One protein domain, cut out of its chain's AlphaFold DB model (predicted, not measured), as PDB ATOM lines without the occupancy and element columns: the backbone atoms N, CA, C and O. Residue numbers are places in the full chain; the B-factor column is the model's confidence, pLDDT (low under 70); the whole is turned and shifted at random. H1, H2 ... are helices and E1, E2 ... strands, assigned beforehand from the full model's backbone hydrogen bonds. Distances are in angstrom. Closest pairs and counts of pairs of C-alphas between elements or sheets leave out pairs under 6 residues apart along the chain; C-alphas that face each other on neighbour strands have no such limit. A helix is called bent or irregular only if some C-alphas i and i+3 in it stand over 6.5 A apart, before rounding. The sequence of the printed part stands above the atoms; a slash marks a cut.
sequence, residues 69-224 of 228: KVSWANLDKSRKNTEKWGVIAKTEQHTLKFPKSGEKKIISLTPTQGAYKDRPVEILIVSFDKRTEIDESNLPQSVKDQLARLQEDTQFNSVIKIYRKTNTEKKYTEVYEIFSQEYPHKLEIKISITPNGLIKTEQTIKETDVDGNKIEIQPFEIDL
ATOM      1  N   LYS A  69     167.114  14.680  86.478       79.56
ATOM      2  CA  LYS A  69     167.634  15.807  85.686       79.56
ATOM      3  C   LYS A  69     167.186  15.733  84.237       79.56
ATOM      4  O   LYS A  69     167.687  14.920  83.459       79.56
ATOM      5  N   VAL A  70     166.341  16.673  83.827       80.56
ATOM      6  CA  VAL A  70     165.723  16.695  82.497       80.56
ATOM      7  C   VAL A  70     166.160  17.895  81.658       80.56
ATOM      8  O   VAL A  70     166.241  19.041  82.115       80.56
ATOM      9  N   SER A  71     166.442  17.619  80.384       79.94
ATOM     10  CA  SER A  71     166.633  18.634  79.348       79.94
ATOM     11  C   SER A  71     165.335  18.790  78.569       79.94
ATOM     12  O   SER A  71     164.955  17.911  77.802       79.94
ATOM     13  N   TRP A  72     164.670  19.926  78.714       76.38
ATOM     14  CA  TRP A  72     163.454  20.222  77.965       76.38
ATOM     15  C   TRP A  72     163.795  21.024  76.707       76.38
ATOM     16  O   TRP A  72     163.824  22.254  76.734       76.38
ATOM     17  N   ALA A  73     164.039  20.324  75.598       61.62
ATOM     18  CA  ALA A  73     164.482  20.925  74.333       61.62
ATOM     19  C   ALA A  73     163.541  22.030  73.803       61.62
ATOM     20  O   ALA A  73     163.992  22.990  73.186       61.62
ATOM     21  N   ASN A  74     162.240  21.943  74.100       64.38
ATOM     22  CA  ASN A  74     161.239  22.902  73.623       64.38
ATOM     23  C   ASN A  74     161.002  24.108  74.549       64.38
ATOM     24  O   ASN A  74     160.168  24.953  74.221       64.38
ATOM     25  N   LEU A  75     161.709  24.220  75.682       64.75
ATOM     26  CA  LEU A  75     161.504  25.335  76.619       64.75
ATOM     27  C   LEU A  75     161.833  26.702  76.019       64.75
ATOM     28  O   LEU A  75     161.164  27.685  76.340       64.75
ATOM     29  N   ASP A  76     162.814  26.772  75.117       56.91
ATOM     30  CA  ASP A  76     163.218  28.041  74.505       56.91
ATOM     31  C   ASP A  76     162.101  28.668  73.657       56.91
ATOM     32  O   ASP A  76     162.015  29.892  73.567       56.91
ATOM     33  N   LYS A  77     161.170  27.862  73.126       57.81
ATOM     34  CA  LYS A  77     159.976  28.369  72.425       57.81
ATOM     35  C   LYS A  77     158.903  28.889  73.393       57.81
ATOM     36  O   LYS A  77     158.166  29.808  73.044       57.81
ATOM     37  N   SER A  78     158.836  28.343  74.611       57.91
ATOM     38  CA  SER A  78     157.836  28.685  75.638       57.91
ATOM     39  C   SER A  78     158.257  29.789  76.614       57.91
ATOM     40  O   SER A  78     157.440  30.187  77.439       57.91
ATOM     41  N   ARG A  79     159.476  30.347  76.514       63.09
ATOM     42  CA  ARG A  79     159.931  31.470  77.370       63.09
ATOM     43  C   ARG A  79     159.035  32.716  77.312       63.09
ATOM     44  O   ARG A  79     159.103  33.563  78.194       63.09
ATOM     45  N   LYS A  80     158.178  32.839  76.291       59.72
ATOM     46  CA  LYS A  80     157.156  33.899  76.221       59.72
ATOM     47  C   LYS A  80     156.096  33.789  77.330       59.72
ATOM     48  O   LYS A  80     155.483  34.798  77.649       59.72
ATOM     49  N   ASN A  81     155.936  32.612  77.943       63.66
ATOM     50  CA  ASN A  81     154.983  32.344  79.026       63.66
ATOM     51  C   ASN A  81     155.653  32.285  80.412       63.66
ATOM     52  O   ASN A  81     155.088  31.715  81.344       63.66
ATOM     53  N   THR A  82     156.864  32.835  80.557       83.56
ATOM     54  CA  THR A  82     157.526  32.911  81.863       83.56
ATOM     55  C   THR A  82     156.863  33.975  82.734       83.56
ATOM     56  O   THR A  82     156.936  35.171  82.443       83.56
ATOM     57  N   GLU A  83     156.262  33.537  83.833       89.75
ATOM     58  CA  GLU A  83     155.776  34.404  84.899       89.75
ATOM     59  C   GLU A  83     156.971  34.918  85.711       89.75
ATOM     60  O   GLU A  83     157.832  34.144  86.131       89.75
ATOM     61  N   LYS A  84     157.060  36.234  85.912       89.50
ATOM     62  CA  LYS A  84     158.148  36.850  86.681       89.50
ATOM     63  C   LYS A  84     157.631  37.269  88.047       89.50
ATOM     64  O   LYS A  84     156.839  38.202  88.130       89.50
ATOM     65  N   TRP A  85     158.129  36.628  89.095       89.56
ATOM     66  CA  TRP A  85     157.896  37.055  90.478       89.56
ATOM     67  C   TRP A  85     158.903  38.112  90.935       89.56
ATOM     68  O   TRP A  85     158.630  38.868  91.857       89.56
ATOM     69  N   GLY A  86     160.028  38.247  90.229       90.62
ATOM     70  CA  GLY A  86     160.990  39.318  90.471       90.62
ATOM     71  C   GLY A  86     161.945  39.016  91.624       90.62
ATOM     72  O   GLY A  86     162.334  37.870  91.837       90.62
ATOM     73  N   VAL A  87     162.396  40.069  92.308       93.44
ATOM     74  CA  VAL A  87     163.402  39.983  93.373       93.44
ATOM     75  C   VAL A  87     162.718  39.764  94.720       93.44
ATOM     76  O   VAL A  87     161.968  40.624  95.173       93.44
ATOM     77  N   ILE A  88     163.035  38.656  95.385       92.50
ATOM     78  CA  ILE A  88     162.438  38.270  96.666       92.50
ATOM     79  C   ILE A  88     163.271  38.861  97.808       92.50
ATOM     80  O   ILE A  88     164.250  38.270  98.272       92.50
ATOM     81  N   ALA A  89     162.909  40.072  98.237       90.69
ATOM     82  CA  ALA A  89     163.596  40.808  99.309       90.69
ATOM     83  C   ALA A  89     163.019  40.546 100.711       90.69
ATOM     84  O   ALA A  89     163.691  40.755 101.721       90.69
ATOM     85  N   LYS A  90     161.769  40.090 100.777       92.88
ATOM     86  CA  LYS A  90     161.042  39.730 102.001       92.88
ATOM     87  C   LYS A  90     160.233  38.462 101.741       92.88
ATOM     88  O   LYS A  90     160.099  38.059 100.591       92.88
ATOM     89  N   THR A  91     159.708  37.841 102.793       90.44
ATOM     90  CA  THR A  91     158.786  36.717 102.616       90.44
ATOM     91  C   THR A  91     157.528  37.187 101.890       90.44
ATOM     92  O   THR A  91     156.901  38.164 102.307       90.44
ATOM     93  N   GLU A  92     157.172  36.500 100.812       90.31
ATOM     94  CA  GLU A  92     156.014  36.799  99.970       90.31
ATOM     95  C   GLU A  92     155.091  35.587  99.883       90.31
ATOM     96  O   GLU A  92     155.555  34.449  99.881       90.31
ATOM     97  N   GLN A  93     153.784  35.831  99.797       89.88
ATOM     98  CA  GLN A  93     152.789  34.785  99.589       89.88
ATOM     99  C   GLN A  93     152.371  34.746  98.125       89.88
ATOM    100  O   GLN A  93     152.042  35.781  97.542       89.88
ATOM    101  N   HIS A  94     152.338  33.545  97.558       87.44
ATOM    102  CA  HIS A  94     151.933  33.300  96.178       87.44
ATOM    103  C   HIS A  94     150.971  32.116  96.113       87.44
ATOM    104  O   HIS A  94     151.022  31.202  96.935       87.44
ATOM    105  N   THR A  95     150.105  32.107  95.103       85.88
ATOM    106  CA  THR A  95     149.283  30.935  94.784       85.88
ATOM    107  C   THR A  95     149.867  30.247  93.560       85.88
ATOM    108  O   THR A  95     149.814  30.778  92.446       85.88
ATOM    109  N   LEU A  96     150.403  29.045  93.750       84.69
ATOM    110  CA  LEU A  96     150.816  28.180  92.658       84.69
ATOM    111  C   LEU A  96     149.583  27.579  91.991       84.69
ATOM    112  O   LEU A  96     148.909  26.721  92.553       84.69
ATOM    113  N   LYS A  97     149.317  28.039  90.769       86.44
ATOM    114  CA  LYS A  97     148.358  27.421  89.852       86.44
ATOM    115  C   LYS A  97     149.090  26.487  88.906       86.44
ATOM    116  O   LYS A  97     150.087  26.902  88.299       86.44
ATOM    117  N   PHE A  98     148.579  25.275  88.752       88.50
ATOM    118  CA  PHE A  98     149.177  24.286  87.867       88.50
ATOM    119  C   PHE A  98     148.668  24.428  86.428       88.50
ATOM    120  O   PHE A  98     147.509  24.799  86.213       88.50
ATOM    121  N   PRO A  99     149.530  24.180  85.427       88.50
ATOM    122  CA  PRO A  99     149.124  24.204  84.029       88.50
ATOM    123  C   PRO A  99     148.158  23.051  83.705       88.50
ATOM    124  O   PRO A  99     148.003  22.095  84.469       88.50
ATOM    125  N   LYS A 100     147.488  23.126  82.550       87.38
ATOM    126  CA  LYS A 100     146.716  21.984  82.038       87.38
ATOM    127  C   LYS A 100     147.649  20.827  81.667       87.38
ATOM    128  O   LYS A 100     148.855  21.008  81.513       87.38
ATOM    129  N   SER A 101     147.072  19.638  81.497       85.12
ATOM    130  CA  SER A 101     147.822  18.472  81.021       85.12
ATOM    131  C   SER A 101     148.523  18.777  79.692       85.12
ATOM    132  O   SER A 101     147.908  19.347  78.791       85.12
ATOM    133  N   GLY A 102     149.812  18.449  79.594       77.00
ATOM    134  CA  GLY A 102     150.650  18.717  78.418       77.00
ATOM    135  C   GLY A 102     151.156  20.162  78.300       77.00
ATOM    136  O   GLY A 102     152.063  20.435  77.508       77.00
ATOM    137  N   GLU A 103     150.636  21.088  79.108       80.12
ATOM    138  CA  GLU A 103     151.135  22.458  79.197       80.12
ATOM    139  C   GLU A 103     152.267  22.579  80.229       80.12
ATOM    140  O   GLU A 103     152.511  21.711  81.071       80.12
ATOM    141  N   LYS A 104     152.997  23.694  80.146       84.69
ATOM    142  CA  LYS A 104     154.138  23.994  81.012       84.69
ATOM    143  C   LYS A 104     153.998  25.402  81.547       84.69
ATOM    144  O   LYS A 104     153.616  26.310  80.808       84.69
ATOM    145  N   LYS A 105     154.390  25.591  82.798       88.44
ATOM    146  CA  LYS A 105     154.473  26.901  83.435       88.44
ATOM    147  C   LYS A 105     155.897  27.130  83.916       88.44
ATOM    148  O   LYS A 105     156.467  26.269  84.578       88.44
ATOM    149  N   ILE A 106     156.466  28.281  83.572       90.06
ATOM    150  CA  ILE A 106     157.785  28.696  84.056       90.06
ATOM    151  C   ILE A 106     157.581  29.902  84.958       90.06
ATOM    152  O   ILE A 106     156.937  30.868  84.552       90.06
ATOM    153  N   ILE A 107     158.148  29.852  86.153       90.62
ATOM    154  CA  ILE A 107     158.179  30.963  87.098       90.62
ATOM    155  C   ILE A 107     159.640  31.343  87.299       90.62
ATOM    156  O   ILE A 107     160.475  30.471  87.516       90.62
ATOM    157  N   SER A 108     159.961  32.629  87.214       90.88
ATOM    158  CA  SER A 108     161.311  33.139  87.451       90.88
ATOM    159  C   SER A 108     161.328  34.117  88.617       90.88
ATOM    160  O   SER A 108     160.496  35.027  88.698       90.88
ATOM    161  N   LEU A 109     162.304  33.931  89.499       92.00
ATOM    162  CA  LEU A 109     162.528  34.740  90.689       92.00
ATOM    163  C   LEU A 109     164.026  34.896  90.964       92.00
ATOM    164  O   LEU A 109     164.838  34.103  90.491       92.00
ATOM    165  N   THR A 110     164.386  35.897  91.760       92.44
ATOM    166  CA  THR A 110     165.766  36.133  92.200       92.44
ATOM    167  C   THR A 110     165.782  36.295  93.721       92.44
ATOM    168  O   THR A 110     165.240  37.286  94.218       92.44
ATOM    169  N   PRO A 111     166.377  35.364  94.488       90.75
ATOM    170  CA  PRO A 111     166.497  35.501  95.934       90.75
ATOM    171  C   PRO A 111     167.540  36.569  96.299       90.75
ATOM    172  O   PRO A 111     168.497  36.812  95.562       90.75
ATOM    173  N   THR A 112     167.371  37.202  97.457       91.56
ATOM    174  CA  THR A 112     168.292  38.233  97.986       91.56
ATOM    175  C   THR A 112     169.194  37.720  99.113       91.56
ATOM    176  O   THR A 112     170.060  38.449  99.601       91.56
ATOM    177  N   GLN A 113     169.016  36.462  99.525       87.94
ATOM    178  CA  GLN A 113     169.802  35.762 100.543       87.94
ATOM    179  C   GLN A 113     170.135  34.327 100.088       87.94
ATOM    180  O   GLN A 113     169.654  33.869  99.055       87.94
ATOM    181  N   GLY A 114     170.945  33.607 100.870       83.56
ATOM    182  CA  GLY A 114     171.300  32.208 100.596       83.56
ATOM    183  C   GLY A 114     172.380  32.025  99.523       83.56
ATOM    184  O   GLY A 114     172.996  32.992  99.067       83.56
ATOM    185  N   ALA A 115     172.624  30.770  99.131       78.69
ATOM    186  CA  ALA A 115     173.715  30.398  98.221       78.69
ATOM    187  C   ALA A 115     173.535  30.939  96.789       78.69
ATOM    188  O   ALA A 115     174.515  31.210  96.095       78.69
ATOM    189  N   TYR A 116     172.288  31.171  96.365       78.75
ATOM    190  CA  TYR A 116     171.949  31.694  95.034       78.75
ATOM    191  C   TYR A 116     171.503  33.156  95.056       78.75
ATOM    192  O   TYR A 116     170.829  33.611  94.131       78.75
ATOM    193  N   LYS A 117     171.893  33.910  96.090       87.12
ATOM    194  CA  LYS A 117     171.657  35.352  96.168       87.12
ATOM    195  C   LYS A 117     172.031  36.050  94.852       87.12
ATOM    196  O   LYS A 117     173.092  35.796  94.283       87.12
ATOM    197  N   ASP A 118     171.150  36.942  94.401       87.38
ATOM    198  CA  ASP A 118     171.288  37.761  93.191       87.38
ATOM    199  C   ASP A 118     171.371  36.950  91.879       87.38
ATOM    200  O   ASP A 118     171.643  37.507  90.812       87.38
ATOM    201  N   ARG A 119     171.099  35.637  91.920       86.81
ATOM    202  CA  ARG A 119     171.060  34.765  90.739       86.81
ATOM    203  C   ARG A 119     169.620  34.390  90.391       86.81
ATOM    204  O   ARG A 119     168.883  33.949  91.268       86.81
ATOM    205  N   PRO A 120     169.207  34.502  89.117       88.50
ATOM    206  CA  PRO A 120     167.895  34.033  88.696       88.50
ATOM    207  C   PRO A 120     167.735  32.525  88.903       88.50
ATOM    208  O   PRO A 120     168.573  31.725  88.471       88.50
ATOM    209  N   VAL A 121     166.612  32.165  89.510       87.81
ATOM    210  CA  VAL A 121     166.112  30.805  89.668       87.81
ATOM    211  C   VAL A 121     164.830  30.675  88.855       87.81
ATOM    212  O   VAL A 121     163.963  31.551  88.866       87.81
ATOM    213  N   GLU A 122     164.720  29.580  88.118       89.31
ATOM    214  CA  GLU A 122     163.540  29.202  87.358       89.31
ATOM    215  C   GLU A 122     162.911  27.957  87.974       89.31
ATOM    216  O   GLU A 122     163.586  26.960  88.230       89.31
ATOM    217  N   ILE A 123     161.599  28.003  88.148       89.25
ATOM    218  CA  ILE A 123     160.763  26.867  88.503       89.25
ATOM    219  C   ILE A 123     160.002  26.477  87.246       89.25
ATOM    220  O   ILE A 123     159.327  27.307  86.636       89.25
ATOM    221  N   LEU A 124     160.108  25.216  86.856       89.38
ATOM    222  CA  LEU A 124     159.323  24.629  85.785       89.38
ATOM    223  C   LEU A 124     158.295  23.694  86.397       89.38
ATOM    224  O   LEU A 124     158.642  22.739  87.079       89.38
ATOM    225  N   ILE A 125     157.037  23.949  86.088       88.94
ATOM    226  CA  ILE A 125     155.917  23.115  86.482       88.94
ATOM    227  C   ILE A 125     155.357  22.486  85.217       88.94
ATOM    228  O   ILE A 125     155.042  23.186  84.248       88.94
ATOM    229  N   VAL A 126     155.231  21.167  85.232       88.06
ATOM    230  CA  VAL A 126     154.575  20.398  84.175       88.06
ATOM    231  C   VAL A 126     153.510  19.520  84.795       88.06
ATOM    232  O   VAL A 126     153.639  19.069  85.934       88.06
ATOM    233  N   SER A 127     152.444  19.295  84.047       88.00
ATOM    234  CA  SER A 127     151.314  18.521  84.526       88.00
ATOM    235  C   SER A 127     150.882  17.536  83.463       88.00
ATOM    236  O   SER A 127     150.875  17.850  82.271       88.00
ATOM    237  N   PHE A 128     150.503  16.353  83.915       86.69
ATOM    238  CA  PHE A 128     150.043  15.273  83.067       86.69
ATOM    239  C   PHE A 128     148.795  14.650  83.665       86.69
ATOM    240  O   PHE A 128     148.618  14.612  84.881       86.69
ATOM    241  N   ASP A 129     147.918  14.182  82.794       88.31
ATOM    242  CA  ASP A 129     146.628  13.624  83.155       88.31
ATOM    243  C   ASP A 129     146.300  12.492  82.193       88.31
ATOM    244  O   ASP A 129     146.277  12.712  80.980       88.31
ATOM    245  N   LYS A 130     146.015  11.304  82.727       86.50
ATOM    246  CA  LYS A 130     145.770  10.104  81.923       86.50
ATOM    247  C   LYS A 130     144.503  10.187  81.071       86.50
ATOM    248  O   LYS A 130     144.366   9.449  80.103       86.50
ATOM    249  N   ARG A 131     143.585  11.105  81.403       86.25
ATOM    250  CA  ARG A 131     142.340  11.364  80.656       86.25
ATOM    251  C   ARG A 131     142.555  12.292  79.459       86.25
ATOM    252  O   ARG A 131     141.607  12.548  78.725       86.25
ATOM    253  N   THR A 132     143.751  12.861  79.307       85.19
ATOM    254  CA  THR A 132     144.081  13.807  78.235       85.19
ATOM    255  C   THR A 132     145.137  13.194  77.330       85.19
ATOM    256  O   THR A 132     146.150  12.700  77.812       85.19
ATOM    257  N   GLU A 133     144.922  13.257  76.018       83.94
ATOM    258  CA  GLU A 133     145.944  12.869  75.046       83.94
ATOM    259  C   GLU A 133     147.107  13.870  75.084       83.94
ATOM    260  O   GLU A 133     146.901  15.086  75.036       83.94
ATOM    261  N   ILE A 134     148.331  13.359  75.207       81.38
ATOM    262  CA  ILE A 134     149.548  14.163  75.319       81.38
ATOM    263  C   ILE A 134     150.464  13.804  74.149       81.38
ATOM    264  O   ILE A 134     150.747  12.634  73.911       81.38
ATOM    265  N   ASP A 135     150.970  14.814  73.438       81.06
ATOM    266  CA  ASP A 135     152.018  14.606  72.437       81.06
ATOM    267  C   ASP A 135     153.351  14.264  73.122       81.06
ATOM    268  O   ASP A 135     154.074  15.130  73.627       81.06
ATOM    269  N   GLU A 136     153.687  12.978  73.122       80.50
ATOM    270  CA  GLU A 136     154.911  12.465  73.729       80.50
ATOM    271  C   GLU A 136     156.166  12.683  72.875       80.50
ATOM    272  O   GLU A 136     157.283  12.510  73.374       80.50
ATOM    273  N   SER A 137     156.042  13.076  71.602       79.44
ATOM    274  CA  SER A 137     157.177  13.132  70.661       79.44
ATOM    275  C   SER A 137     158.345  13.984  71.173       79.44
ATOM    276  O   SER A 137     159.509  13.699  70.893       79.44
ATOM    277  N   ASN A 138     158.033  14.981  72.001       75.88
ATOM    278  CA  ASN A 138     158.963  15.971  72.523       75.88
ATOM    279  C   ASN A 138     159.217  15.881  74.038       75.88
ATOM    280  O   ASN A 138     159.818  16.797  74.617       75.88
ATOM    281  N   LEU A 139     158.726  14.833  74.701       78.75
ATOM    282  CA  LEU A 139     158.918  14.655  76.138       78.75
ATOM    283  C   LEU A 139     160.263  13.974  76.443       78.75
ATOM    284  O   LEU A 139     160.686  13.089  75.693       78.75
ATOM    285  N   PRO A 140     160.949  14.356  77.539       80.81
ATOM    286  CA  PRO A 140     162.089  13.598  78.051       80.81
ATOM    287  C   PRO A 140     161.701  12.143  78.348       80.81
ATOM    288  O   PRO A 140     160.581  11.889  78.780       80.81
ATOM    289  N   GLN A 141     162.629  11.195  78.171       79.38
ATOM    290  CA  GLN A 141     162.336   9.770  78.378       79.38
ATOM    291  C   GLN A 141     161.826   9.469  79.794       79.38
ATOM    292  O   GLN A 141     160.821   8.786  79.925       79.38
ATOM    293  N   SER A 142     162.431  10.057  80.832       76.25
ATOM    294  CA  SER A 142     161.979   9.853  82.216       76.25
ATOM    295  C   SER A 142     160.526  10.283  82.440       76.25
ATOM    296  O   SER A 142     159.793   9.649  83.190       76.25
ATOM    297  N   VAL A 143     160.075  11.326  81.739       79.56
ATOM    298  CA  VAL A 143     158.678  11.771  81.779       79.56
ATOM    299  C   VAL A 143     157.767  10.760  81.077       79.56
ATOM    300  O   VAL A 143     156.685  10.479  81.577       79.56
ATOM    301  N   LYS A 144     158.196  10.183  79.946       81.62
ATOM    302  CA  LYS A 144     157.435   9.132  79.247       81.62
ATOM    303  C   LYS A 144     157.272   7.884  80.103       81.62
ATOM    304  O   LYS A 144     156.174   7.349  80.202       81.62
ATOM    305  N   ASP A 145     158.345   7.461  80.763       79.31
ATOM    306  CA  ASP A 145     158.324   6.285  81.634       79.31
ATOM    307  C   ASP A 145     157.316   6.472  82.780       79.31
ATOM    308  O   ASP A 145     156.614   5.542  83.169       79.31
ATOM    309  N   GLN A 146     157.183   7.694  83.290       75.88
ATOM    310  CA  GLN A 146     156.182   8.010  84.301       75.88
ATOM    311  C   GLN A 146     154.767   8.169  83.767       75.88
ATOM    312  O   GLN A 146     153.827   7.795  84.462       75.88
ATOM    313  N   LEU A 147     154.593   8.697  82.555       79.00
ATOM    314  CA  LEU A 147     153.291   8.681  81.894       79.00
ATOM    315  C   LEU A 147     152.787   7.247  81.759       79.00
ATOM    316  O   LEU A 147     151.646   6.982  82.122       79.00
ATOM    317  N   ALA A 148     153.645   6.319  81.329       81.38
ATOM    318  CA  ALA A 148     153.304   4.902  81.254       81.38
ATOM    319  C   ALA A 148     152.885   4.346  82.625       81.38
ATOM    320  O   ALA A 148     151.826   3.732  82.738       81.38
ATOM    321  N   ARG A 149     153.640   4.656  83.691       79.06
ATOM    322  CA  ARG A 149     153.268   4.266  85.065       79.06
ATOM    323  C   ARG A 149     151.919   4.843  85.494       79.06
ATOM    324  O   ARG A 149     151.111   4.120  86.057       79.06
ATOM    325  N   LEU A 150     151.646   6.116  85.203       80.31
ATOM    326  CA  LEU A 150     150.363   6.751  85.521       80.31
ATOM    327  C   LEU A 150     149.187   6.101  84.768       80.31
ATOM    328  O   LEU A 150     148.071   6.080  85.282       80.31
ATOM    329  N   GLN A 151     149.415   5.590  83.554       79.69
ATOM    330  CA  GLN A 151     148.395   4.881  82.772       79.69
ATOM    331  C   GLN A 151     148.082   3.493  83.345       79.69
ATOM    332  O   GLN A 151     146.938   3.047  83.283       79.69
ATOM    333  N   GLU A 152     149.083   2.821  83.913       76.19
ATOM    334  CA  GLU A 152     148.916   1.542  84.614       76.19
ATOM    335  C   GLU A 152     148.319   1.721  86.020       76.19
ATOM    336  O   GLU A 152     147.685   0.810  86.558       76.19
ATOM    337  N   ASP A 153     148.480   2.908  86.606       72.69
ATOM    338  CA  ASP A 153     147.973   3.251  87.926       72.69
ATOM    339  C   ASP A 153     146.450   3.487  87.917       72.69
ATOM    340  O   ASP A 153     145.881   4.259  87.133       72.69
ATOM    341  N   THR A 154     145.753   2.808  88.826       72.19
ATOM    342  CA  THR A 154     144.289   2.901  88.956       72.19
ATOM    343  C   THR A 154     143.839   3.925  89.997       72.19
ATOM    344  O   THR A 154     142.678   4.333  89.985       72.19
ATOM    345  N   GLN A 155     144.744   4.375  90.861       70.62
ATOM    346  CA  GLN A 155     144.473   5.198  92.035       70.62
ATOM    347  C   GLN A 155     144.557   6.690  91.719       70.62
ATOM    348  O   GLN A 155     143.768   7.475  92.252       70.62
ATOM    349  N   PHE A 156     145.452   7.083  90.809       78.44
ATOM    350  CA  PHE A 156     145.665   8.478  90.426       78.44
ATOM    351  C   PHE A 156     145.293   8.737  88.968       78.44
ATOM    352  O   PHE A 156     145.391   7.869  88.103       78.44
ATOM    353  N   ASN A 157     144.827   9.954  88.680       81.75
ATOM    354  CA  ASN A 157     144.492  10.375  87.314       81.75
ATOM    355  C   ASN A 157     145.524  11.339  86.738       81.75
ATOM    356  O   ASN A 157     145.594  11.504  85.523       81.75
ATOM    357  N   SER A 158     146.289  12.000  87.598       82.50
ATOM    358  CA  SER A 158     147.207  13.055  87.216       82.50
ATOM    359  C   SER A 158     148.472  13.029  88.054       82.50
ATOM    360  O   SER A 158     148.453  12.620  89.217       82.50
ATOM    361  N   VAL A 159     149.553  13.503  87.442       83.12
ATOM    362  CA  VAL A 159     150.828  13.759  88.102       83.12
ATOM    363  C   VAL A 159     151.315  15.154  87.723       83.12
ATOM    364  O   VAL A 159     151.235  15.578  86.564       83.12
ATOM    365  N   ILE A 160     151.791  15.901  88.710       83.75
ATOM    366  CA  ILE A 160     152.384  17.223  88.537       83.75
ATOM    367  C   ILE A 160     153.828  17.131  88.982       83.75
ATOM    368  O   ILE A 160     154.108  16.677  90.087       83.75
ATOM    369  N   LYS A 161     154.738  17.615  88.143       85.31
ATOM    370  CA  LYS A 161     156.162  17.641  88.461       85.31
ATOM    371  C   LYS A 161     156.651  19.068  88.544       85.31
ATOM    372  O   LYS A 161     156.372  19.892  87.666       85.31
ATOM    373  N   ILE A 162     157.394  19.343  89.603       85.81
ATOM    374  CA  ILE A 162     158.015  20.629  89.864       85.81
ATOM    375  C   ILE A 162     159.517  20.427  89.759       85.81
ATOM    376  O   ILE A 162     160.127  19.641  90.484       85.81
ATOM    377  N   TYR A 163     160.117  21.178  88.853       86.88
ATOM    378  CA  TYR A 163     161.548  21.224  88.663       86.88
ATOM    379  C   TYR A 163     162.079  22.612  88.972       86.88
ATOM    380  O   TYR A 163     161.385  23.612  88.791       86.88
ATOM    381  N   ARG A 164     163.362  22.686  89.311       86.75
ATOM    382  CA  ARG A 164     164.101  23.946  89.376       86.75
ATOM    383  C   ARG A 164     165.283  23.972  88.431       86.75
ATOM    384  O   ARG A 164     165.807  22.928  88.023       86.75
ATOM    385  N   LYS A 165     165.745  25.172  88.128       86.19
ATOM    386  CA  LYS A 165     166.990  25.428  87.416       86.19
ATOM    387  C   LYS A 165     167.528  26.790  87.815       86.19
ATOM    388  O   LYS A 165     166.805  27.777  87.813       86.19
ATOM    389  N   THR A 166     168.809  26.846  88.111       83.56
ATOM    390  CA  THR A 166     169.538  28.098  88.305       83.56
ATOM    391  C   THR A 166     170.171  28.525  86.982       83.56
ATOM    392  O   THR A 166     170.380  27.711  86.077       83.56
ATOM    393  N   ASN A 167     170.471  29.813  86.829       72.75
ATOM    394  CA  ASN A 167     171.027  30.350  85.583       72.75
ATOM    395  C   ASN A 167     172.347  29.690  85.121       72.75
ATOM    396  O   ASN A 167     172.675  29.764  83.937       72.75
ATOM    397  N   THR A 168     173.096  29.048  86.019       72.44
ATOM    398  CA  THR A 168     174.354  28.347  85.716       72.44
ATOM    399  C   THR A 168     174.149  26.915  85.227       72.44
ATOM    400  O   THR A 168     175.058  26.312  84.651       72.44
ATOM    401  N   GLU A 169     172.965  26.347  85.420       79.69
ATOM    402  CA  GLU A 169     172.716  24.948  85.118       79.69
ATOM    403  C   GLU A 169     172.223  24.742  83.695       79.69
ATOM    404  O   GLU A 169     171.600  25.600  83.071       79.69
ATOM    405  N   LYS A 170     172.484  23.551  83.156       80.00
ATOM    406  CA  LYS A 170     172.024  23.177  81.812       80.00
ATOM    407  C   LYS A 170     170.678  22.457  81.840       80.00
ATOM    408  O   LYS A 170     169.894  22.606  80.905       80.00
ATOM    409  N   LYS A 171     170.401  21.718  82.916       83.44
ATOM    410  CA  LYS A 171     169.225  20.855  83.078       83.44
ATOM    411  C   LYS A 171     168.355  21.322  84.241       83.44
ATOM    412  O   LYS A 171     168.862  21.911  85.193       83.44
ATOM    413  N   TYR A 172     167.065  21.036  84.142       86.50
ATOM    414  CA  TYR A 172     166.139  21.170  85.260       86.50
ATOM    415  C   TYR A 172     166.284  19.949  86.161       86.50
ATOM    416  O   TYR A 172     166.426  18.843  85.648       86.50
ATOM    417  N   THR A 173     166.265  20.161  87.471       84.62
ATOM    418  CA  THR A 173     166.315  19.092  88.476       84.62
ATOM    419  C   THR A 173     164.973  19.034  89.172       84.62
ATOM    420  O   THR A 173     164.447  20.078  89.566       84.62
ATOM    421  N   GLU A 174     164.413  17.840  89.277       83.81
ATOM    422  CA  GLU A 174     163.156  17.594  89.961       83.81
ATOM    423  C   GLU A 174     163.300  17.841  91.450       83.81
ATOM    424  O   GLU A 174     164.241  17.354  92.074       83.81
ATOM    425  N   VAL A 175     162.360  18.597  91.999       79.06
ATOM    426  CA  VAL A 175     162.321  18.914  93.427       79.06
ATOM    427  C   VAL A 175     161.056  18.432  94.100       79.06
ATOM    428  O   VAL A 175     161.051  18.301  95.319       79.06
ATOM    429  N   TYR A 176     159.991  18.197  93.334       78.12
ATOM    430  CA  TYR A 176     158.738  17.733  93.900       78.12
ATOM    431  C   TYR A 176     157.843  17.072  92.852       78.12
ATOM    432  O   TYR A 176     157.844  17.467  91.680       78.12
ATOM    433  N   GLU A 177     157.036  16.120  93.301       78.69
ATOM    434  CA  GLU A 177     156.040  15.396  92.516       78.69
ATOM    435  C   GLU A 177     154.728  15.351  93.315       78.69
ATOM    436  O   GLU A 177     154.746  15.222  94.535       78.69
ATOM    437  N   ILE A 178     153.588  15.532  92.643       78.69
ATOM    438  CA  ILE A 178     152.250  15.489  93.254       78.69
ATOM    439  C   ILE A 178     151.395  14.529  92.443       78.69
ATOM    440  O   ILE A 178     151.282  14.701  91.225       78.69
ATOM    441  N   PHE A 179     150.730  13.596  93.116       77.19
ATOM    442  CA  PHE A 179     149.746  12.709  92.506       77.19
ATOM    443  C   PHE A 179     148.339  13.153  92.885       77.19
ATOM    444  O   PHE A 179     148.061  13.522  94.022       77.19
ATOM    445  N   SER A 180     147.416  13.148  91.925       75.56
ATOM    446  CA  SER A 180     146.039  13.552  92.206       75.56
ATOM    447  C   SER A 180     145.014  12.835  91.340       75.56
ATOM    448  O   SER A 180     145.253  12.473  90.185       75.56
ATOM    449  N   GLN A 181     143.818  12.666  91.896       79.19
ATOM    450  CA  GLN A 181     142.630  12.213  91.173       79.19
ATOM    451  C   GLN A 181     141.946  13.352  90.397       79.19
ATOM    452  O   GLN A 181     141.192  13.102  89.445       79.19
ATOM    453  N   GLU A 182     142.202  14.603  90.779       80.50
ATOM    454  CA  GLU A 182     141.623  15.784  90.143       80.50
ATOM    455  C   GLU A 182     142.339  16.151  88.841       80.50
ATOM    456  O   GLU A 182     143.315  15.524  88.447       80.50
ATOM    457  N   TYR A 183     141.799  17.124  88.105       83.62
ATOM    458  CA  TYR A 183     142.515  17.699  86.968       83.62
ATOM    459  C   TYR A 183     143.564  18.694  87.483       83.62
ATOM    460  O   TYR A 183     143.193  19.555  88.284       83.62
ATOM    461  N   PRO A 184     144.805  18.693  86.962       85.94
ATOM    462  CA  PRO A 184     145.873  19.556  87.467       85.94
ATOM    463  C   PRO A 184     145.501  21.038  87.576       85.94
ATOM    464  O   PRO A 184     145.695  21.655  88.613       85.94
ATOM    465  N   HIS A 185     144.868  21.599  86.544       85.94
ATOM    466  CA  HIS A 185     144.495  23.018  86.490       85.94
ATOM    467  C   HIS A 185     143.396  23.444  87.483       85.94
ATOM    468  O   HIS A 185     143.086  24.632  87.563       85.94
ATOM    469  N   LYS A 186     142.761  22.497  88.185       83.75
ATOM    470  CA  LYS A 186     141.815  22.784  89.276       83.75
ATOM    471  C   LYS A 186     142.500  22.860  90.637       83.75
ATOM    472  O   LYS A 186     141.911  23.384  91.576       83.75
ATOM    473  N   LEU A 187     143.724  22.349  90.727       81.50
ATOM    474  CA  LEU A 187     144.521  22.384  91.936       81.50
ATOM    475  C   LEU A 187     145.230  23.742  92.034       81.50
ATOM    476  O   LEU A 187     145.791  24.259  91.063       81.50
ATOM    477  N   GLU A 188     145.212  24.312  93.231       82.06
ATOM    478  CA  GLU A 188     145.945  25.524  93.576       82.06
ATOM    479  C   GLU A 188     146.570  25.332  94.956       82.06
ATOM    480  O   GLU A 188     145.913  24.835  95.872       82.06
ATOM    481  N   ILE A 189     147.831  25.726  95.114       78.88
ATOM    482  CA  ILE A 189     148.547  25.606  96.387       78.88
ATOM    483  C   ILE A 189     149.014  26.983  96.827       78.88
ATOM    484  O   ILE A 189     149.699  27.686  96.082       78.88
ATOM    485  N   LYS A 190     148.672  27.365  98.058       81.81
ATOM    486  CA  LYS A 190     149.251  28.557  98.680       81.81
ATOM    487  C   LYS A 190     150.657  28.260  99.167       81.81
ATOM    488  O   LYS A 190     150.878  27.301  99.910       81.81
ATOM    489  N   ILE A 191     151.584  29.117  98.774       84.88
ATOM    490  CA  ILE A 191     152.973  29.042  99.184       84.88
ATOM    491  C   ILE A 191     153.433  30.356  99.801       84.88
ATOM    492  O   ILE A 191     152.953  31.434  99.450       84.88
ATOM    493  N   SER A 192     154.429  30.251 100.666       87.75
ATOM    494  CA  SER A 192     155.306  31.347 101.041       87.75
ATOM    495  C   SER A 192     156.670  31.124 100.403       87.75
ATOM    496  O   SER A 192     157.170  30.000 100.360       87.75
ATOM    497  N   ILE A 193     157.273  32.190  99.893       88.25
ATOM    498  CA  ILE A 193     158.657  32.191  99.426       88.25
ATOM    499  C   ILE A 193     159.462  33.168 100.264       88.25
ATOM    500  O   ILE A 193     159.075  34.323 100.433       88.25
ATOM    501  N   THR A 194     160.575  32.706 100.816       89.50
ATOM    502  CA  THR A 194     161.454  33.517 101.664       89.50
ATOM    503  C   THR A 194     162.621  34.107 100.862       89.50
ATOM    504  O   THR A 194     162.955  33.614  99.781       89.50
ATOM    505  N   PRO A 195     163.309  35.145 101.383       88.81
ATOM    506  CA  PRO A 195     164.409  35.820 100.682       88.81
ATOM    507  C   PRO A 195     165.586  34.933 100.266       88.81
ATOM    508  O   PRO A 195     166.339  35.306  99.370       88.81
ATOM    509  N   ASN A 196     165.766  33.781 100.914       84.19
ATOM    510  CA  ASN A 196     166.792  32.795 100.577       84.19
ATOM    511  C   ASN A 196     166.374  31.812  99.469       84.19
ATOM    512  O   ASN A 196     167.168  30.947  99.122       84.19
ATOM    513  N   GLY A 197     165.162  31.933  98.917       81.06
ATOM    514  CA  GLY A 197     164.661  31.057  97.852       81.06
ATOM    515  C   GLY A 197     163.988  29.772  98.341       81.06
ATOM    516  O   GLY A 197     163.677  28.911  97.524       81.06
ATOM    517  N   LEU A 198     163.731  29.636  99.643       84.06
ATOM    518  CA  LEU A 198     162.966  28.514 100.183       84.06
ATOM    519  C   LEU A 198     161.468  28.748  99.949       84.06
ATOM    520  O   LEU A 198     160.925  29.792 100.318       84.06
ATOM    521  N   ILE A 199     160.804  27.773  99.332       81.75
ATOM    522  CA  ILE A 199     159.348  27.728  99.193       81.75
ATOM    523  C   ILE A 199     158.789  26.831 100.287       81.75
ATOM    524  O   ILE A 199     159.212  25.688 100.422       81.75
ATOM    525  N   LYS A 200     157.792  27.318 101.022       80.19
ATOM    526  CA  LYS A 200     157.009  26.512 101.961       80.19
ATOM    527  C   LYS A 200     155.552  26.541 101.561       80.19
ATOM    528  O   LYS A 200     155.003  27.609 101.297       80.19
ATOM    529  N   THR A 201     154.906  25.388 101.543       72.88
ATOM    530  CA  THR A 201     153.447  25.345 101.421       72.88
ATOM    531  C   THR A 201     152.806  25.782 102.734       72.88
ATOM    532  O   THR A 201     153.261  25.421 103.812       72.88
ATOM    533  N   GLU A 202     151.771  26.617 102.664       62.66
ATOM    534  CA  GLU A 202     151.056  27.088 103.865       62.66
ATOM    535  C   GLU A 202     149.830  26.225 104.191       62.66
ATOM    536  O   GLU A 202     149.156  26.443 105.197       62.66
ATOM    537  N   GLN A 203     149.505  25.268 103.320       55.84
ATOM    538  CA  GLN A 203     148.300  24.459 103.413       55.84
ATOM    539  C   GLN A 203     148.642  22.983 103.480       55.84
ATOM    540  O   GLN A 203     149.433  22.481 102.688       55.84
ATOM    541  N   THR A 204     147.946  22.293 104.375       52.97
ATOM    542  CA  THR A 204     147.794  20.850 104.312       52.97
ATOM    543  C   THR A 204     147.030  20.500 103.038       52.97
ATOM    544  O   THR A 204     145.870  20.896 102.875       52.97
ATOM    545  N   ILE A 205     147.675  19.803 102.109       54.22
ATOM    546  CA  ILE A 205     147.016  19.360 100.878       54.22
ATOM    547  C   ILE A 205     146.250  18.092 101.231       54.22
ATOM    548  O   ILE A 205     146.791  17.195 101.864       54.22
ATOM    549  N   LYS A 206     144.973  18.016 100.871       52.69
ATOM    550  CA  LYS A 206     144.205  16.783 101.047       52.69
ATOM    551  C   LYS A 206     144.449  15.910  99.826       52.69
ATOM    552  O   LYS A 206     143.914  16.197  98.760       52.69
ATOM    553  N   GLU A 207     145.281  14.897  99.987       55.06
ATOM    554  CA  GLU A 207     145.481  13.832  99.013       55.06
ATOM    555  C   GLU A 207     144.590  12.636  99.346       55.06
ATOM    556  O   GLU A 207     143.974  12.563 100.408       55.06
ATOM    557  N   THR A 208     144.510  11.699  98.413       44.59
ATOM    558  CA  THR A 208     143.920  10.387  98.646       44.59
ATOM    559  C   THR A 208     145.056   9.380  98.528       44.59
ATOM    560  O   THR A 208     145.719   9.366  97.494       44.59
ATOM    561  N   ASP A 209     145.321   8.595  99.571       44.94
ATOM    562  CA  ASP A 209     146.379   7.585  99.534       44.94
ATOM    563  C   ASP A 209     146.016   6.410  98.620       44.94
ATOM    564  O   ASP A 209     144.923   6.329  98.048       44.94
ATOM    565  N   VAL A 210     146.957   5.473  98.510       39.09
ATOM    566  CA  VAL A 210     146.835   4.259  97.700       39.09
ATOM    567  C   VAL A 210     145.635   3.378  98.080       39.09
ATOM    568  O   VAL A 210     145.191   2.556  97.283       39.09
ATOM    569  N   ASP A 211     145.062   3.570  99.265       45.59
ATOM    570  CA  ASP A 211     143.927   2.801  99.772       45.59
ATOM    571  C   ASP A 211     142.605   3.590  99.706       45.59
ATOM    572  O   ASP A 211     141.560   3.105 100.145       45.59
ATOM    573  N   GLY A 212     142.608   4.795  99.123       43.56
ATOM    574  CA  GLY A 212     141.412   5.626  99.003       43.56
ATOM    575  C   GLY A 212     141.129   6.502 100.227       43.56
ATOM    576  O   GLY A 212     140.078   7.152 100.279       43.56
ATOM    577  N   ASN A 213     142.031   6.558 101.210       51.28
ATOM    578  CA  ASN A 213     141.851   7.386 102.397       51.28
ATOM    579  C   ASN A 213     142.292   8.814 102.120       51.28
ATOM    580  O   ASN A 213     143.334   9.053 101.520       51.28
ATOM    581  N   LYS A 214     141.535   9.784 102.634       51.75
ATOM    582  CA  LYS A 214     141.967  11.181 102.612       51.75
ATOM    583  C   LYS A 214     143.179  11.338 103.525       51.75
ATOM    584  O   LYS A 214     143.028  11.306 104.745       51.75
ATOM    585  N   ILE A 215     144.348  11.525 102.932       48.53
ATOM    586  CA  ILE A 215     145.576  11.870 103.627       48.53
ATOM    587  C   ILE A 215     145.797  13.372 103.579       48.53
ATOM    588  O   ILE A 215     145.433  14.078 102.643       48.53
ATOM    589  N   GLU A 216     146.383  13.874 104.649       50.88
ATOM    590  CA  GLU A 216     146.792  15.257 104.772       50.88
ATOM    591  C   GLU A 216     148.291  15.321 104.471       50.88
ATOM    592  O   GLU A 216     149.106  14.925 105.307       50.88
ATOM    593  N   ILE A 217     148.668  15.789 103.274       54.25
ATOM    594  CA  ILE A 217     150.064  16.103 102.981       54.25
ATOM    595  C   ILE A 217     150.451  17.249 103.901       54.25
ATOM    596  O   ILE A 217     149.894  18.351 103.827       54.25
ATOM    597  N   GLN A 218     151.409  16.967 104.775       51.06
ATOM    598  CA  GLN A 218     152.034  17.980 105.601       51.06
ATOM    599  C   GLN A 218     152.668  19.058 104.714       51.06
ATOM    600  O   GLN A 218     153.106  18.755 103.602       51.06
ATOM    601  N   PRO A 219     152.744  20.306 105.197       59.78
ATOM    602  CA  PRO A 219     153.496  21.357 104.538       59.78
ATOM    603  C   PRO A 219     154.871  20.858 104.077       59.78
ATOM    604  O   PRO A 219     155.713  20.499 104.899       59.78
ATOM    605  N   PHE A 220     155.094  20.814 102.766       62.62
ATOM    606  CA  PHE A 220     156.402  20.521 102.200       62.62
ATOM    607  C   PHE A 220     157.201  21.810 102.004       62.62
ATOM    608  O   PHE A 220     156.646  22.886 101.732       62.62
ATOM    609  N   GLU A 221     158.518  21.674 102.118       68.75
ATOM    610  CA  GLU A 221     159.483  22.727 101.836       68.75
ATOM    611  C   GLU A 221     160.269  22.348 100.578       68.75
ATOM    612  O   GLU A 221     160.869  21.278 100.508       68.75
ATOM    613  N   ILE A 222     160.255  23.221  99.573       67.12
ATOM    614  CA  ILE A 222     161.122  23.105  98.403       67.12
ATOM    615  C   ILE A 222     162.241  24.116  98.580       67.12
ATOM    616  O   ILE A 222     162.028  25.325  98.448       67.12
ATOM    617  N   ASP A 223     163.444  23.623  98.836       67.38
ATOM    618  CA  ASP A 223     164.623  24.469  98.778       67.38
ATOM    619  C   ASP A 223     165.068  24.638  97.324       67.38
ATOM    620  O   ASP A 223     165.605  23.731  96.692       67.38
ATOM    621  N   LEU A 224     164.821  25.816  96.758       63.28
ATOM    622  CA  LEU A 224     165.252  26.110  95.394       63.28
ATOM    623  C   LEU A 224     166.742  26.475  95.313       63.28
ATOM    624  O   LEU A 224     167.237  26.722  94.210       63.28
TER     625      LEU A 224
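What this domain is: This is residues 69 to 224 of the 228 residues of an uncharacterized protein of Candidatus Dependentiae bacterium (UniProt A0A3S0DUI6). Two strongly twisted, curled sheets stand partly face to face as a loose sandwich, E1 E3 E4 E5 E6 and E2 E7 E8 E11, drawn together at two edges, where E1 turns into E2 and E6 comes near E11. H2 packs on the larger sheet's face away from the smaller sheet, H1 lies by E3, and the hairpin E9 E10 lies at one end of the model. The printed part has 156 residues with two named helices and eleven named strands, in the order H1 E1 E2 E3 E4 H2 E5 E6 E7 E8 E9 E10 E11; the class is mixed. The five-strand sheet is mixed and the other two are antiparallel. The whole is compact, with a radius of gyration of the C-alphas of 15.7 A and spans of 44 by 35 by 22 A.

How they stand to each other: Residues 69 to 70 pair antiparallel with residues 172 to 173 of E6 (172 to 180). H1 (75 to 81) only grazes the five-strand sheet; its closest C-alphas to E3 (104 to 111) are Asn 81 and Ile 106, 6.8 A apart. E1 (82 to 88) is parallel to E3 at 18 degrees, with N 83 and O 106 at 2.8 A. E2 (92 to 97) is antiparallel to E7 (188 to 193), with N 94 and O 191 at 2.9 A. E3 and E4 (121 to 129) form a hairpin, with N 107 and O 123 at 2.8 A. H2 (141 to 152) is on this sheet at a height of 10.0 A, over E4 and only just over E5 (158 to 166), on which 3 of its C-alphas fall; it runs along the strands, at 25 degrees to E4 on the local plane. E4 and E5 are antiparallel, with N 163 and O 124 at 2.8 A. E5 and E6 form a hairpin, with N 160 and O 178 at 2.8 A, and E6 bends by 62 degrees at residue 175. E7 and E8 (198 to 201) form a hairpin, with N 192 and O 200 at 2.8 A. E9 (205 to 208) and E10 (214 to 217) form another, with N 207 and O 215 at 2.8 A. E11 (221 to 223) is antiparallel to E8, with N 222 and O 199 at 2.8 A; its closest C-alphas to E6 are Ile 222 and Val 175, 6.6 A apart. In H2 every O i to N i+4 pair is within hydrogen-bond range; in H1, 1 of 3, beside 2 of 4 O i to N i+3 pairs.

Where its parts are: H1 begins at C-alpha 75 (161.504, 25.335, 76.619) and is irregular, with C-alphas 77 and 80 at 7.3 A. E3 is 22.5 A long, E4 26.8 A, E5 26.9 A, E6 22.6 A and H2 16.9 A. E11 ends at C-alpha 223 (164.623, 24.469, 98.778).

The domain as a whole: The C-alphas farthest apart are those of Asp 118 and Asp 211, 44.9 A. The printed part has no cut; the link E4 to H2 is long. The mean pLDDT of the printed part is 78.1, with residues 73 to 81 and 202 to 224 under 70.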